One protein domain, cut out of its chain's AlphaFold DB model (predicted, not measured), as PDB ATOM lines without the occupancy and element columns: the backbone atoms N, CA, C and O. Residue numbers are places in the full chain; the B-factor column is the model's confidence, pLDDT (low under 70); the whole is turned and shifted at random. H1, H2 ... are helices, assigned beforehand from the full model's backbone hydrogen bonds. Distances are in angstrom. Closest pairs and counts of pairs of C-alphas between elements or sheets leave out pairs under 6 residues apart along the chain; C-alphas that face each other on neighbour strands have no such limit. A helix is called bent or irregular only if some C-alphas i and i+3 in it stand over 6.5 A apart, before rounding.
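AT A GLANCE: This is residues 386 to 492 of the 533 residues of the protein "7-hydroxymethyl chlorophyll a chloroplastic-like protein" of Chrysochromulina tobinii (UniProt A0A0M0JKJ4). A long helix, H4, forms the core, and H1, H2 and H5 pack on its stretch before a sharp kink near residue 460, after which H4 folds back; H6 runs beside H1, the same way at a shallow tilt of 23 degrees, and touches H2 with residues 487 to 492. H3 is set off at one end with an open gap between it and H1, touching no helix, and residues 419 to 425 stick out there. The printed part has 107 residues with six named helices, H1 to H6 in order along the chain, and no named strand: the class is all helix. It is only just compact, close to loose, with a radius of gyration of the C-alphas of 15.2 A, and spans 45 by 36 by 20 A.

IN THESE COORDINATES: H1 is residues 390 to 399, 14.4 A long, with C-alpha 390 at (-26.409, -89.419, 68.593). H2 is residues 401 to 407. H3, residues 420 to 433, is 20.5 A long. H4, residues 438 to 468, measures 26.2 A from its first C-alpha at (-21.298, -77.886, 73.825) to its last; it has a kink of 133 degrees near residue 460 and is irregular, C-alphas 459 and 462 being 9.1 A apart. H5 is residues 471 to 478. H6, residues 481 to 492, is 16.9 A long and ends with C-alpha 492 at (-22.603, -104.015, 50.775).

HOW THE PARTS SIT: H4 is the hub, touching three helices, and the helix packing is mostly crossed. With residues 443 to 451 alone it touches H1 at a steep tilt of 50 degrees, the same way; the closest C-alphas, of Thr 393 and Tyr 447, are 5.2 A apart. With residues 451 to 458 alone it touches H2 at a steep tilt of 46 degrees, the closest C-alphas being those of Val 403 and Arg 451 at 6.0 A. With residues 446 to 450 alone it touches H5, about perpendicular at 75 degrees, the C-alphas of Leu 450 and Met 477 coming closest at 6.3 A. H6 touches H2 with residues 487 to 492 alone, about perpendicular at 79 degrees; the closest C-alphas, of Thr 407 and Gly 491, are 5.3 A apart. H1 and H6 are close but not clearly touching, with the C-alphas of Ser 398 and Leu 487 at 7.0 A. H3 is apart from H1, H2, H4, H5 and H6. In H1, H2, H5 and H6 every O i to N i+4 pair is within hydrogen-bond range; in H3 it is 8 of 10 and in H4 24 of 27.

THE WHOLE: The C-alphas of Trp 421 and Ala 463, the two farthest apart, are 46.0 A from each other. The printed part has no cut. The link from H2 to H3, residues 408 to 419, is long; the other links are tight. The mean pLDDT of the printed part is 93.9, with residues 491 to 492 under 70.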
ATOM      1  N   THR A 386     -27.268 -79.242  75.757       93.69
ATOM      2  CA  THR A 386     -28.605 -79.861  75.796       93.69
ATOM      3  C   THR A 386     -28.926 -80.583  74.499       93.69
ATOM      4  O   THR A 386     -28.482 -80.145  73.440       93.69
ATOM      5  N   GLY A 387     -29.794 -81.591  74.577       93.56
ATOM      6  CA  GLY A 387     -30.208 -82.423  73.446       93.56
ATOM      7  C   GLY A 387     -29.440 -83.742  73.396       93.56
ATOM      8  O   GLY A 387     -28.522 -83.959  74.183       93.56
ATOM      9  N   ASP A 388     -29.841 -84.621  72.482       94.19
ATOM     10  CA  ASP A 388     -29.118 -85.853  72.173       94.19
ATOM     11  C   ASP A 388     -28.496 -85.723  70.783       94.19
ATOM     12  O   ASP A 388     -29.192 -85.550  69.778       94.19
ATOM     13  N   ARG A 389     -27.166 -85.774  70.727       95.56
ATOM     14  CA  ARG A 389     -26.420 -85.679  69.473       95.56
ATOM     15  C   ARG A 389     -26.466 -86.952  68.636       95.56
ATOM     16  O   ARG A 389     -26.330 -86.870  67.417       95.56
ATOM     17  N   ARG A 390     -26.649 -88.125  69.250       95.44
ATOM     18  CA  ARG A 390     -26.409 -89.419  68.593       95.44
ATOM     19  C   ARG A 390     -27.255 -89.616  67.320       95.44
ATOM     20  O   ARG A 390     -26.669 -89.988  66.295       95.44
ATOM     21  N   PRO A 391     -28.572 -89.310  67.299       94.56
ATOM     22  CA  PRO A 391     -29.395 -89.488  66.102       94.56
ATOM     23  C   PRO A 391     -28.961 -88.588  64.942       94.56
ATOM     24  O   PRO A 391     -28.868 -89.041  63.797       94.56
ATOM     25  N   ILE A 392     -28.663 -87.314  65.224       94.00
ATOM     26  CA  ILE A 392     -28.246 -86.374  64.181       94.00
ATOM     27  C   ILE A 392     -26.831 -86.681  63.681       94.00
ATOM     28  O   ILE A 392     -26.594 -86.561  62.478       94.00
ATOM     29  N   THR A 393     -25.926 -87.165  64.543       96.81
ATOM     30  CA  THR A 393     -24.602 -87.664  64.136       96.81
ATOM     31  C   THR A 393     -24.749 -88.740  63.066       96.81
ATOM     32  O   THR A 393     -24.278 -88.553  61.946       96.81
ATOM     33  N   MET A 394     -25.470 -89.828  63.352       96.62
ATOM     34  CA  MET A 394     -25.580 -90.947  62.408       96.62
ATOM     35  C   MET A 394     -26.385 -90.601  61.151       96.62
ATOM     36  O   MET A 394     -26.053 -91.056  60.051       96.62
ATOM     37  N   LYS A 395     -27.402 -89.738  61.267       94.38
ATOM     38  CA  LYS A 395     -28.124 -89.219  60.096       94.38
ATOM     39  C   LYS A 395     -27.216 -88.371  59.201       94.38
ATOM     40  O   LYS A 395     -27.311 -88.475  57.983       94.38
ATOM     41  N   THR A 396     -26.319 -87.578  59.784       94.94
ATOM     42  CA  THR A 396     -25.349 -86.777  59.021       94.94
ATOM     43  C   THR A 396     -24.298 -87.677  58.375       94.94
ATOM     44  O   THR A 396     -24.101 -87.591  57.169       94.94
ATOM     45  N   VAL A 397     -23.704 -88.609  59.131       96.81
ATOM     46  CA  VAL A 397     -22.720 -89.582  58.616       96.81
ATOM     47  C   VAL A 397     -23.287 -90.367  57.430       96.81
ATOM     48  O   VAL A 397     -22.660 -90.426  56.382       96.81
ATOM     49  N   SER A 398     -24.492 -90.929  57.544       94.75
ATOM     50  CA  SER A 398     -25.093 -91.753  56.478       94.75
ATOM     51  C   SER A 398     -25.493 -90.980  55.211       94.75
ATOM     52  O   SER A 398     -25.680 -91.579  54.146       94.75
ATOM     53  N   ARG A 399     -25.655 -89.656  55.305       92.69
ATOM     54  CA  ARG A 399     -26.043 -88.784  54.183       92.69
ATOM     55  C   ARG A 399     -24.889 -87.948  53.636       92.69
ATOM     56  O   ARG A 399     -25.055 -87.295  52.609       92.69
ATOM     57  N   ASP A 400     -23.737 -87.984  54.290       95.25
ATOM     58  CA  ASP A 400     -22.533 -87.304  53.847       95.25
ATOM     59  C   ASP A 400     -22.028 -87.873  52.514       95.25
ATOM     60  O   ASP A 400     -21.938 -89.085  52.321       95.25
ATOM     61  N   THR A 401     -21.684 -86.985  51.580       94.69
ATOM     62  CA  THR A 401     -21.279 -87.376  50.223       94.69
ATOM     63  C   THR A 401     -19.966 -88.160  50.205       94.69
ATOM     64  O   THR A 401     -19.842 -89.094  49.413       94.69
ATOM     65  N   MET A 402     -19.002 -87.833  51.077       96.50
ATOM     66  CA  MET A 402     -17.764 -88.607  51.194       96.50
ATOM     67  C   MET A 402     -18.076 -90.008  51.722       96.50
ATOM     68  O   MET A 402     -17.676 -90.990  51.102       96.50
ATOM     69  N   VAL A 403     -18.865 -90.122  52.793       96.81
ATOM     70  CA  VAL A 403     -19.273 -91.428  53.339       96.81
ATOM     71  C   VAL A 403     -20.015 -92.261  52.298       96.81
ATOM     72  O   VAL A 403     -19.688 -93.433  52.113       96.81
ATOM     73  N   GLN A 404     -20.973 -91.680  51.576       95.56
ATOM     74  CA  GLN A 404     -21.702 -92.380  50.518       95.56
ATOM     75  C   GLN A 404     -20.771 -92.847  49.397       95.56
ATOM     76  O   GLN A 404     -20.891 -93.988  48.959       95.56
ATOM     77  N   SER A 405     -19.790 -92.029  49.002       95.25
ATOM     78  CA  SER A 405     -18.801 -92.415  47.987       95.25
ATOM     79  C   SER A 405     -17.918 -93.599  48.402       95.25
ATOM     80  O   SER A 405     -17.468 -94.347  47.540       95.25
ATOM     81  N   LEU A 406     -17.703 -93.786  49.708       94.81
ATOM     82  CA  LEU A 406     -16.881 -94.866  50.262       94.81
ATOM     83  C   LEU A 406     -17.690 -96.127  50.585       94.81
ATOM     84  O   LEU A 406     -17.153 -97.230  50.583       94.81
ATOM     85  N   THR A 407     -18.977 -95.976  50.899       94.06
ATOM     86  CA  THR A 407     -19.800 -97.069  51.444       94.06
ATOM     87  C   THR A 407     -20.849 -97.592  50.473       94.06
ATOM     88  O   THR A 407     -21.331 -98.704  50.663       94.06
ATOM     89  N   THR A 408     -21.211 -96.835  49.435       92.50
ATOM     90  CA  THR A 408     -22.282 -97.199  48.500       92.50
ATOM     91  C   THR A 408     -21.711 -97.458  47.100       92.50
ATOM     92  O   THR A 408     -21.300 -96.515  46.418       92.50
ATOM     93  N   PRO A 409     -21.693 -98.720  46.624       90.50
ATOM     94  CA  PRO A 409     -21.199 -99.056  45.292       90.50
ATOM     95  C   PRO A 409     -21.933 -98.288  44.189       90.50
ATOM     96  O   PRO A 409     -23.161 -98.270  44.139       90.50
ATOM     97  N   GLY A 410     -21.172 -97.665  43.286       90.69
ATOM     98  CA  GLY A 410     -21.729 -96.911  42.159       90.69
ATOM     99  C   GLY A 410     -22.399 -95.589  42.543       90.69
ATOM    100  O   GLY A 410     -23.115 -95.023  41.719       90.69
ATOM    101  N   PHE A 411     -22.188 -95.091  43.765       92.44
ATOM    102  CA  PHE A 411     -22.717 -93.797  44.177       92.44
ATOM    103  C   PHE A 411     -22.206 -92.665  43.280       92.44
ATOM    104  O   PHE A 411     -21.002 -92.476  43.099       92.44
ATOM    105  N   VAL A 412     -23.148 -91.882  42.760       91.50
ATOM    106  CA  VAL A 412     -22.890 -90.649  42.019       91.50
ATOM    107  C   VAL A 412     -23.651 -89.536  42.722       91.50
ATOM    108  O   VAL A 412     -24.871 -89.604  42.874       91.50
ATOM    109  N   ALA A 413     -22.924 -88.516  43.170       91.69
ATOM    110  CA  ALA A 413     -23.520 -87.375  43.841       91.69
ATOM    111  C   ALA A 413     -24.395 -86.574  42.866       91.69
ATOM    112  O   ALA A 413     -23.977 -86.272  41.749       91.69
ATOM    113  N   GLY A 414     -25.608 -86.222  43.293       89.81
ATOM    114  CA  GLY A 414     -26.519 -85.410  42.488       89.81
ATOM    115  C   GLY A 414     -26.040 -83.963  42.330       89.81
ATOM    116  O   GLY A 414     -25.443 -83.390  43.240       89.81
ATOM    117  N   ASP A 415     -26.379 -83.351  41.195       91.50
ATOM    118  CA  ASP A 415     -26.013 -81.963  40.857       91.50
ATOM    119  C   ASP A 415     -27.058 -80.919  41.276       91.50
ATOM    120  O   ASP A 415     -26.984 -79.751  40.893       91.50
ATOM    121  N   ARG A 416     -28.072 -81.325  42.046       89.62
ATOM    122  CA  ARG A 416     -29.142 -80.441  42.519       89.62
ATOM    123  C   ARG A 416     -29.421 -80.689  43.991       89.62
ATOM    124  O   ARG A 416     -29.544 -81.837  44.410       89.62
ATOM    125  N   GLY A 417     -29.536 -79.603  44.747       90.88
ATOM    126  CA  GLY A 417     -30.085 -79.624  46.097       90.88
ATOM    127  C   GLY A 417     -31.597 -79.386  46.107       90.88
ATOM    128  O   GLY A 417     -32.251 -79.242  45.071       90.88
ATOM    129  N   ALA A 418     -32.148 -79.313  47.313       92.19
ATOM    130  CA  ALA A 418     -33.524 -78.935  47.590       92.19
ATOM    131  C   ALA A 418     -33.885 -77.571  46.981       92.19
ATOM    132  O   ALA A 418     -33.072 -76.642  47.051       92.19
ATOM    133  N   PRO A 419     -35.131 -77.373  46.504       93.44
ATOM    134  CA  PRO A 419     -35.629 -76.034  46.215       93.44
ATOM    135  C   PRO A 419     -35.441 -75.112  47.436       93.44
ATOM    136  O   PRO A 419     -35.741 -75.542  48.555       93.44
ATOM    137  N   PRO A 420     -34.998 -73.849  47.273       92.06
ATOM    138  CA  PRO A 420     -34.629 -72.991  48.404       92.06
ATOM    139  C   PRO A 420     -35.713 -72.816  49.469       92.06
ATOM    140  O   PRO A 420     -35.405 -72.791  50.659       92.06
ATOM    141  N   TRP A 421     -36.983 -72.729  49.066       91.50
ATOM    142  CA  TRP A 421     -38.104 -72.616  50.002       91.50
ATOM    143  C   TRP A 421     -38.303 -73.901  50.821       91.50
ATOM    144  O   TRP A 421     -38.536 -73.821  52.026       91.50
ATOM    145  N   VAL A 422     -38.127 -75.076  50.199       92.25
ATOM    146  CA  VAL A 422     -38.178 -76.381  50.876       92.25
ATOM    147  C   VAL A 422     -37.010 -76.497  51.844       92.25
ATOM    148  O   VAL A 422     -37.216 -76.711  53.034       92.25
ATOM    149  N   GLY A 423     -35.781 -76.287  51.364       91.12
ATOM    150  CA  GLY A 423     -34.577 -76.400  52.187       91.12
ATOM    151  C   GLY A 423     -34.612 -75.481  53.409       91.12
ATOM    152  O   GLY A 423     -34.320 -75.920  54.518       91.12
ATOM    153  N   ASN A 424     -35.037 -74.226  53.241       89.06
ATOM    154  CA  ASN A 424     -35.135 -73.287  54.358       89.06
ATOM    155  C   ASN A 424     -36.240 -73.639  55.355       89.06
ATOM    156  O   ASN A 424     -36.041 -73.446  56.555       89.06
ATOM    157  N   PHE A 425     -37.377 -74.158  54.890       91.25
ATOM    158  CA  PHE A 425     -38.429 -74.652  55.775       91.25
ATOM    159  C   PHE A 425     -37.931 -75.831  56.622       91.25
ATOM    160  O   PHE A 425     -38.077 -75.822  57.844       91.25
ATOM    161  N   LEU A 426     -37.259 -76.794  55.988       89.56
ATOM    162  CA  LEU A 426     -36.679 -77.961  56.651       89.56
ATOM    163  C   LEU A 426     -35.607 -77.576  57.668       89.56
ATOM    164  O   LEU A 426     -35.653 -78.050  58.799       89.56
ATOM    165  N   ALA A 427     -34.688 -76.680  57.304       89.31
ATOM    166  CA  ALA A 427     -33.663 -76.193  58.222       89.31
ATOM    167  C   ALA A 427     -34.279 -75.523  59.461       89.31
ATOM    168  O   ALA A 427     -33.799 -75.728  60.570       89.31
ATOM    169  N   SER A 428     -35.387 -74.786  59.318       88.75
ATOM    170  CA  SER A 428     -36.104 -74.197  60.462       88.75
ATOM    171  C   SER A 428     -36.761 -75.230  61.380       88.75
ATOM    172  O   SER A 428     -36.898 -74.965  62.574       88.75
ATOM    173  N   ILE A 429     -37.187 -76.379  60.846       88.25
ATOM    174  CA  ILE A 429     -37.712 -77.493  61.649       88.25
ATOM    175  C   ILE A 429     -36.559 -78.195  62.363       88.25
ATOM    176  O   ILE A 429     -36.586 -78.301  63.586       88.25
ATOM    177  N   ILE A 430     -35.532 -78.603  61.609       86.31
ATOM    178  CA  ILE A 430     -34.362 -79.320  62.129       86.31
ATOM    179  C   ILE A 430     -33.697 -78.501  63.237       86.31
ATOM    180  O   ILE A 430     -33.486 -79.021  64.323       86.31
ATOM    181  N   ALA A 431     -33.464 -77.201  63.026       85.12
ATOM    182  CA  ALA A 431     -32.791 -76.336  63.997       85.12
ATOM    183  C   ALA A 431     -33.448 -76.301  65.393       85.12
ATOM    184  O   ALA A 431     -32.796 -75.941  66.371       85.12
ATOM    185  N   ARG A 432     -34.729 -76.675  65.516       85.75
ATOM    186  CA  ARG A 432     -35.431 -76.742  66.809       85.75
ATOM    187  C   ARG A 432     -35.122 -78.011  67.596       85.75
ATOM    188  O   ARG A 432     -35.223 -77.973  68.819       85.75
ATOM    189  N   THR A 433     -34.779 -79.103  66.916       85.31
ATOM    190  CA  THR A 433     -34.522 -80.420  67.517       85.31
ATOM    191  C   THR A 433     -33.034 -80.726  67.670       85.31
ATOM    192  O   THR A 433     -32.677 -81.712  68.311       85.31
ATOM    193  N   LEU A 434     -32.158 -79.879  67.123       89.31
ATOM    194  CA  LEU A 434     -30.713 -80.046  67.246       89.31
ATOM    195  C   LEU A 434     -30.218 -79.931  68.691       89.31
ATOM    196  O   LEU A 434     -30.757 -79.135  69.473       89.31
ATOM    197  N   PRO A 435     -29.126 -80.647  69.023       93.38
ATOM    198  CA  PRO A 435     -28.376 -80.359  70.231       93.38
ATOM    199  C   PRO A 435     -27.877 -78.908  70.212       93.38
ATOM    200  O   PRO A 435     -27.680 -78.315  69.149       93.38
ATOM    201  N   LYS A 436     -27.673 -78.321  71.392       92.69
ATOM    202  CA  LYS A 436     -27.272 -76.914  71.548       92.69
ATOM    203  C   LYS A 436     -26.022 -76.766  72.406       92.69
ATOM    204  O   LYS A 436     -25.797 -77.545  73.335       92.69
ATOM    205  N   GLY A 437     -25.254 -75.716  72.114       93.94
ATOM    206  CA  GLY A 437     -24.025 -75.366  72.826       93.94
ATOM    207  C   GLY A 437     -22.965 -76.462  72.712       93.94
ATOM    208  O   GLY A 437     -22.728 -76.975  71.620       93.94
ATOM    209  N   LEU A 438     -22.351 -76.864  73.826       95.50
ATOM    210  CA  LEU A 438     -21.298 -77.886  73.825       95.50
ATOM    211  C   LEU A 438     -21.771 -79.221  73.235       95.50
ATOM    212  O   LEU A 438     -20.986 -79.917  72.601       95.50
ATOM    213  N   GLU A 439     -23.053 -79.560  73.364       96.50
ATOM    214  CA  GLU A 439     -23.592 -80.792  72.785       96.50
ATOM    215  C   GLU A 439     -23.652 -80.748  71.249       96.50
ATOM    216  O   GLU A 439     -23.427 -81.762  70.587       96.50
ATOM    217  N   PHE A 440     -23.865 -79.562  70.665       96.06
ATOM    218  CA  PHE A 440     -23.737 -79.352  69.220       96.06
ATOM    219  C   PHE A 440     -22.280 -79.492  68.765       96.06
ATOM    220  O   PHE A 440     -22.001 -80.116  67.741       96.06
ATOM    221  N   ALA A 441     -21.337 -78.957  69.544       97.44
ATOM    222  CA  ALA A 441     -19.915 -79.132  69.269       97.44
ATOM    223  C   ALA A 441     -19.527 -80.619  69.266       97.44
ATOM    224  O   ALA A 441     -18.865 -81.070  68.332       97.44
ATOM    225  N   ARG A 442     -20.005 -81.401  70.248       98.19
ATOM    226  CA  ARG A 442     -19.796 -82.858  70.287       98.19
ATOM    227  C   ARG A 442     -20.405 -83.564  69.073       98.19
ATOM    228  O   ARG A 442     -19.723 -84.380  68.470       98.19
ATOM    229  N   TYR A 443     -21.630 -83.205  68.663       97.31
ATOM    230  CA  TYR A 443     -22.233 -83.691  67.408       97.31
ATOM    231  C   TYR A 443     -21.290 -83.471  66.220       97.31
ATOM    232  O   TYR A 443     -20.994 -84.402  65.469       97.31
ATOM    233  N   SER A 444     -20.809 -82.235  66.061       98.00
ATOM    234  CA  SER A 444     -19.959 -81.879  64.933       98.00
ATOM    235  C   SER A 444     -18.643 -82.654  64.984       98.00
ATOM    236  O   SER A 444     -18.219 -83.162  63.953       98.00
ATOM    237  N   ILE A 445     -18.008 -82.787  66.150       98.69
ATOM    238  CA  ILE A 445     -16.767 -83.559  66.316       98.69
ATOM    239  C   ILE A 445     -16.990 -85.037  65.967       98.69
ATOM    240  O   ILE A 445     -16.261 -85.572  65.130       98.69
ATOM    241  N   ASP A 446     -18.024 -85.665  66.532       98.69
ATOM    242  CA  ASP A 446     -18.335 -87.081  66.318       98.69
ATOM    243  C   ASP A 446     -18.560 -87.384  64.829       98.69
ATOM    244  O   ASP A 446     -17.947 -88.298  64.276       98.69
ATOM    245  N   TYR A 447     -19.391 -86.581  64.151       98.19
ATOM    246  CA  TYR A 447     -19.664 -86.746  62.720       98.19
ATOM    247  C   TYR A 447     -18.382 -86.661  61.877       98.19
ATOM    248  O   TYR A 447     -18.136 -87.544  61.048       98.19
ATOM    249  N   HIS A 448     -17.550 -85.635  62.093       98.81
ATOM    250  CA  HIS A 448     -16.336 -85.457  61.295       98.81
ATOM    251  C   HIS A 448     -15.333 -86.580  61.555       98.81
ATOM    252  O   HIS A 448     -14.729 -87.073  60.606       98.81
ATOM    253  N   PHE A 449     -15.170 -87.035  62.801       98.75
ATOM    254  CA  PHE A 449     -14.239 -88.122  63.114       98.75
ATOM    255  C   PHE A 449     -14.693 -89.450  62.504       98.75
ATOM    256  O   PHE A 449     -13.874 -90.135  61.898       98.75
ATOM    257  N   LEU A 450     -15.990 -89.775  62.563       98.75
ATOM    258  CA  LEU A 450     -16.543 -90.978  61.930       98.75
ATOM    259  C   LEU A 450     -16.355 -90.967  60.406       98.75
ATOM    260  O   LEU A 450     -15.895 -91.956  59.832       98.75
ATOM    261  N   ARG A 451     -16.657 -89.838  59.747       98.62
ATOM    262  CA  ARG A 451     -16.417 -89.652  58.305       98.62
ATOM    263  C   ARG A 451     -14.932 -89.796  57.969       98.62
ATOM    264  O   ARG A 451     -14.571 -90.505  57.031       98.62
ATOM    265  N   ASN A 452     -14.074 -89.131  58.734       98.81
ATOM    266  CA  ASN A 452     -12.643 -89.086  58.470       98.81
ATOM    267  C   ASN A 452     -11.968 -90.440  58.726       98.81
ATOM    268  O   ASN A 452     -11.042 -90.809  58.010       98.81
ATOM    269  N   ALA A 453     -12.455 -91.227  59.690       98.56
ATOM    270  CA  ALA A 453     -11.967 -92.582  59.920       98.56
ATOM    271  C   ALA A 453     -12.231 -93.496  58.720       98.56
ATOM    272  O   ALA A 453     -11.308 -94.176  58.280       98.56
ATOM    273  N   LEU A 454     -13.431 -93.442  58.125       98.12
ATOM    274  CA  LEU A 454     -13.727 -94.173  56.885       98.12
ATOM    275  C   LEU A 454     -12.786 -93.767  55.746       98.12
ATOM    276  O   LEU A 454     -12.278 -94.622  55.026       98.12
ATOM    277  N   TYR A 455     -12.528 -92.467  55.602       98.56
ATOM    278  CA  TYR A 455     -11.603 -91.967  54.591       98.56
ATOM    279  C   TYR A 455     -10.163 -92.451  54.827       98.56
ATOM    280  O   TYR A 455      -9.497 -92.889  53.891       98.56
ATOM    281  N   CYS A 456      -9.674 -92.416  56.069       98.56
ATOM    282  CA  CYS A 456      -8.346 -92.928  56.407       98.56
ATOM    283  C   CYS A 456      -8.233 -94.438  56.174       98.56
ATOM    284  O   CYS A 456      -7.226 -94.881  55.633       98.56
ATOM    285  N   GLU A 457      -9.244 -95.225  56.545       97.38
ATOM    286  CA  GLU A 457      -9.262 -96.671  56.299       97.38
ATOM    287  C   GLU A 457      -9.182 -96.991  54.798       97.38
ATOM    288  O   GLU A 457      -8.382 -97.838  54.403       97.38
ATOM    289  N   ASP A 458      -9.935 -96.269  53.961       96.31
ATOM    290  CA  ASP A 458      -9.908 -96.423  52.499       96.31
ATOM    291  C   ASP A 458      -8.556 -96.010  51.888       96.31
ATOM    292  O   ASP A 458      -7.981 -96.728  51.068       96.31
ATOM    293  N   ARG A 459      -8.009 -94.858  52.295       96.19
ATOM    294  CA  ARG A 459      -6.830 -94.255  51.643       96.19
ATOM    295  C   ARG A 459      -5.488 -94.697  52.207       96.19
ATOM    296  O   ARG A 459      -4.495 -94.670  51.483       96.19
ATOM    297  N   MET A 460      -5.433 -95.051  53.487       96.88
ATOM    298  CA  MET A 460      -4.206 -95.441  54.191       96.88
ATOM    299  C   MET A 460      -4.162 -96.942  54.508       96.88
ATOM    300  O   MET A 460      -3.117 -97.440  54.935       96.88
ATOM    301  N   GLY A 461      -5.272 -97.663  54.319       97.19
ATOM    302  CA  GLY A 461      -5.450 -99.029  54.801       97.19
ATOM    303  C   GLY A 461      -5.622 -99.092  56.322       97.19
ATOM    304  O   GLY A 461      -5.321 -98.145  57.049       97.19
ATOM    305  N   GLU A 462      -6.069-100.242  56.825       95.25
ATOM    306  CA  GLU A 462      -6.403-100.438  58.244       95.25
ATOM    307  C   GLU A 462      -5.220-100.146  59.184       95.25
ATOM    308  O   GLU A 462      -5.356 -99.388  60.142       95.25
ATOM    309  N   ALA A 463      -4.030-100.671  58.877       97.12
ATOM    310  CA  ALA A 463      -2.835-100.442  59.692       97.12
ATOM    311  C   ALA A 463      -2.372 -98.973  59.669       97.12
ATOM    312  O   ALA A 463      -1.950 -98.437  60.695       97.12
ATOM    313  N   GLY A 464      -2.464 -98.310  58.509       97.75
ATOM    314  CA  GLY A 464      -2.118 -96.896  58.364       97.75
ATOM    315  C   GLY A 464      -3.086 -95.999  59.132       97.75
ATOM    316  O   GLY A 464      -2.652 -95.156  59.915       97.75
ATOM    317  N   ALA A 465      -4.390 -96.244  58.991       98.19
ATOM    318  CA  ALA A 465      -5.434 -95.549  59.734       98.19
ATOM    319  C   ALA A 465      -5.293 -95.767  61.249       98.19
ATOM    320  O   ALA A 465      -5.318 -94.807  62.014       98.19
ATOM    321  N   ALA A 466      -5.054 -97.003  61.697       97.75
ATOM    322  CA  ALA A 466      -4.854 -97.307  63.111       97.75
ATOM    323  C   ALA A 466      -3.650 -96.564  63.713       97.75
ATOM    324  O   ALA A 466      -3.701 -96.187  64.883       97.75
ATOM    325  N   ARG A 467      -2.591 -96.323  62.931       98.06
ATOM    326  CA  ARG A 467      -1.440 -95.517  63.355       98.06
ATOM    327  C   ARG A 467      -1.730 -94.012  63.336       98.06
ATOM    328  O   ARG A 467      -1.300 -93.312  64.240       98.06
ATOM    329  N   HIS A 468      -2.433 -93.529  62.312       98.62
ATOM    330  CA  HIS A 468      -2.702 -92.105  62.084       98.62
ATOM    331  C   HIS A 468      -3.766 -91.525  63.024       98.62
ATOM    332  O   HIS A 468      -3.667 -90.366  63.423       98.62
ATOM    333  N   ILE A 469      -4.797 -92.309  63.355       98.69
ATOM    334  CA  ILE A 469      -5.941 -91.860  64.155       98.69
ATOM    335  C   ILE A 469      -5.566 -91.847  65.653       98.69
ATOM    336  O   ILE A 469      -5.204 -92.903  66.191       98.69
ATOM    337  N   PRO A 470      -5.707 -90.703  66.351       98.50
ATOM    338  CA  PRO A 470      -5.444 -90.593  67.790       98.50
ATOM    339  C   PRO A 470      -6.331 -91.501  68.656       98.50
ATOM    340  O   PRO A 470      -7.457 -91.836  68.271       98.50
ATOM    341  N   GLN A 471      -5.872 -91.859  69.856       97.94
ATOM    342  CA  GLN A 471      -6.648 -92.676  70.795       97.94
ATOM    343  C   GLN A 471      -7.909 -91.973  71.290       97.94
ATOM    344  O   GLN A 471      -8.959 -92.612  71.357       97.94
ATOM    345  N   TYR A 472      -7.858 -90.666  71.557       97.81
ATOM    346  CA  TYR A 472      -9.066 -89.924  71.938       97.81
ATOM    347  C   TYR A 472     -10.161 -90.005  70.863       97.81
ATOM    348  O   TYR A 472     -11.330 -90.206  71.186       97.81
ATOM    349  N   ALA A 473      -9.795 -89.923  69.579       98.44
ATOM    350  CA  ALA A 473     -10.750 -90.018  68.481       98.44
ATOM    351  C   ALA A 473     -11.355 -91.427  68.400       98.44
ATOM    352  O   ALA A 473     -12.566 -91.573  68.244       98.44
ATOM    353  N   LYS A 474     -10.535 -92.473  68.572       98.19
ATOM    354  CA  LYS A 474     -11.015 -93.864  68.641       98.19
ATOM    355  C   LYS A 474     -11.977 -94.080  69.809       98.19
ATOM    356  O   LYS A 474     -12.991 -94.748  69.624       98.19
ATOM    357  N   ALA A 475     -11.697 -93.494  70.973       97.50
ATOM    358  CA  ALA A 475     -12.564 -93.585  72.147       97.50
ATOM    359  C   ALA A 475     -13.952 -92.974  71.890       97.50
ATOM    360  O   ALA A 475     -14.958 -93.582  72.249       97.50
ATOM    361  N   LEU A 476     -14.024 -91.825  71.204       97.56
ATOM    362  CA  LEU A 476     -15.302 -91.231  70.789       97.56
ATOM    363  C   LEU A 476     -16.060 -92.131  69.809       97.56
ATOM    364  O   LEU A 476     -17.237 -92.441  70.005       97.56
ATOM    365  N   MET A 477     -15.371 -92.597  68.766       97.69
ATOM    366  CA  MET A 477     -15.979 -93.403  67.706       97.69
ATOM    367  C   MET A 477     -16.427 -94.787  68.183       97.69
ATOM    368  O   MET A 477     -17.387 -95.331  67.637       97.69
ATOM    369  N   ALA A 478     -15.796 -95.349  69.221       97.06
ATOM    370  CA  ALA A 478     -16.211 -96.615  69.825       97.06
ATOM    371  C   ALA A 478     -17.678 -96.580  70.289       97.06
ATOM    372  O   ALA A 478     -18.375 -97.593  70.209       97.06
ATOM    373  N   GLY A 479     -18.175 -95.403  70.688       95.38
ATOM    374  CA  GLY A 479     -19.572 -95.195  71.052       95.38
ATOM    375  C   GLY A 479     -20.572 -95.440  69.917       95.38
ATOM    376  O   GLY A 479     -21.739 -95.664  70.224       95.38
ATOM    377  N   TYR A 480     -20.137 -95.445  68.652       97.69
ATOM    378  CA  TYR A 480     -20.960 -95.596  67.439       97.69
ATOM    379  C   TYR A 480     -20.659 -96.892  66.660       97.69
ATOM    380  O   TYR A 480     -21.019 -97.031  65.489       97.69
ATOM    381  N   ALA A 481     -19.936 -97.838  67.271       95.81
ATOM    382  CA  ALA A 481     -19.400 -98.999  66.566       95.81
ATOM    383  C   ALA A 481     -20.481 -99.879  65.909       95.81
ATOM    384  O   ALA A 481     -20.265-100.377  64.803       95.81
ATOM    385  N   GLU A 482     -21.632-100.072  66.558       95.75
ATOM    386  CA  GLU A 482     -22.721-100.883  65.998       95.75
ATOM    387  C   GLU A 482     -23.403-100.179  64.822       95.75
ATOM    388  O   GLU A 482     -23.532-100.775  63.752       95.75
ATOM    389  N   GLU A 483     -23.723 -98.890  64.943       95.75
ATOM    390  CA  GLU A 483     -24.330 -98.133  63.844       95.75
ATOM    391  C   GLU A 483     -23.408 -98.043  62.620       95.75
ATOM    392  O   GLU A 483     -23.861 -98.131  61.476       95.75
ATOM    393  N   MET A 484     -22.095 -97.934  62.833       95.38
ATOM    394  CA  MET A 484     -21.120 -97.952  61.739       95.38
ATOM    395  C   MET A 484     -21.015 -99.328  61.069       95.38
ATOM    396  O   MET A 484     -20.839 -99.403  59.849       95.38
ATOM    397  N   LYS A 485     -21.158-100.431  61.820       93.69
ATOM    398  CA  LYS A 485     -21.246-101.783  61.234       93.69
ATOM    399  C   LYS A 485     -22.503-101.929  60.381       93.69
ATOM    400  O   LYS A 485     -22.425-102.486  59.285       93.69
ATOM    401  N   GLU A 486     -23.642-101.434  60.857       93.12
ATOM    402  CA  GLU A 486     -24.906-101.452  60.113       93.12
ATOM    403  C   GLU A 486     -24.817-100.641  58.820       93.12
ATOM    404  O   GLU A 486     -25.182-101.149  57.758       93.12
ATOM    405  N   LEU A 487     -24.237 -99.439  58.877       91.81
ATOM    406  CA  LEU A 487     -24.008 -98.589  57.708       91.81
ATOM    407  C   LEU A 487     -23.201 -99.316  56.618       91.81
ATOM    408  O   LEU A 487     -23.590 -99.320  55.449       91.81
ATOM    409  N   ARG A 488     -22.106 -99.988  57.002       88.31
ATOM    410  CA  ARG A 488     -21.269-100.767  56.070       88.31
ATOM    411  C   ARG A 488     -22.022-101.956  55.469       88.31
ATOM    412  O   ARG A 488     -21.890-102.229  54.277       88.31
ATOM    413  N   ARG A 489     -22.833-102.661  56.270       87.25
ATOM    414  CA  ARG A 489     -23.659-103.786  55.790       87.25
ATOM    415  C   ARG A 489     -24.716-103.329  54.790       87.25
ATOM    416  O   ARG A 489     -24.878-103.975  53.755       87.25
ATOM    417  N   ALA A 490     -25.397-102.221  55.075       81.00
ATOM    418  CA  ALA A 490     -26.401-101.652  54.183       81.00
ATOM    419  C   ALA A 490     -25.798-101.333  52.804       81.00
ATOM    420  O   ALA A 490     -26.362-101.732  51.786       81.00
ATOM    421  N   GLY A 491     -24.603-100.733  52.779       68.69
ATOM    422  CA  GLY A 491     -23.862-100.440  51.550       68.69
ATOM    423  C   GLY A 491     -23.404-101.671  50.755       68.69
ATOM    424  O   GLY A 491     -23.442-101.660  49.527       68.69
ATOM    425  N   GLY A 492     -23.030-102.767  51.430       55.03
ATOM    426  CA  GLY A 492     -22.603-104.015  50.775       55.03
ATOM    427  C   GLY A 492     -23.747-104.887  50.228       55.03
ATOM    428  O   GLY A 492     -23.555-105.655  49.281       55.03
TER     429      GLY A 492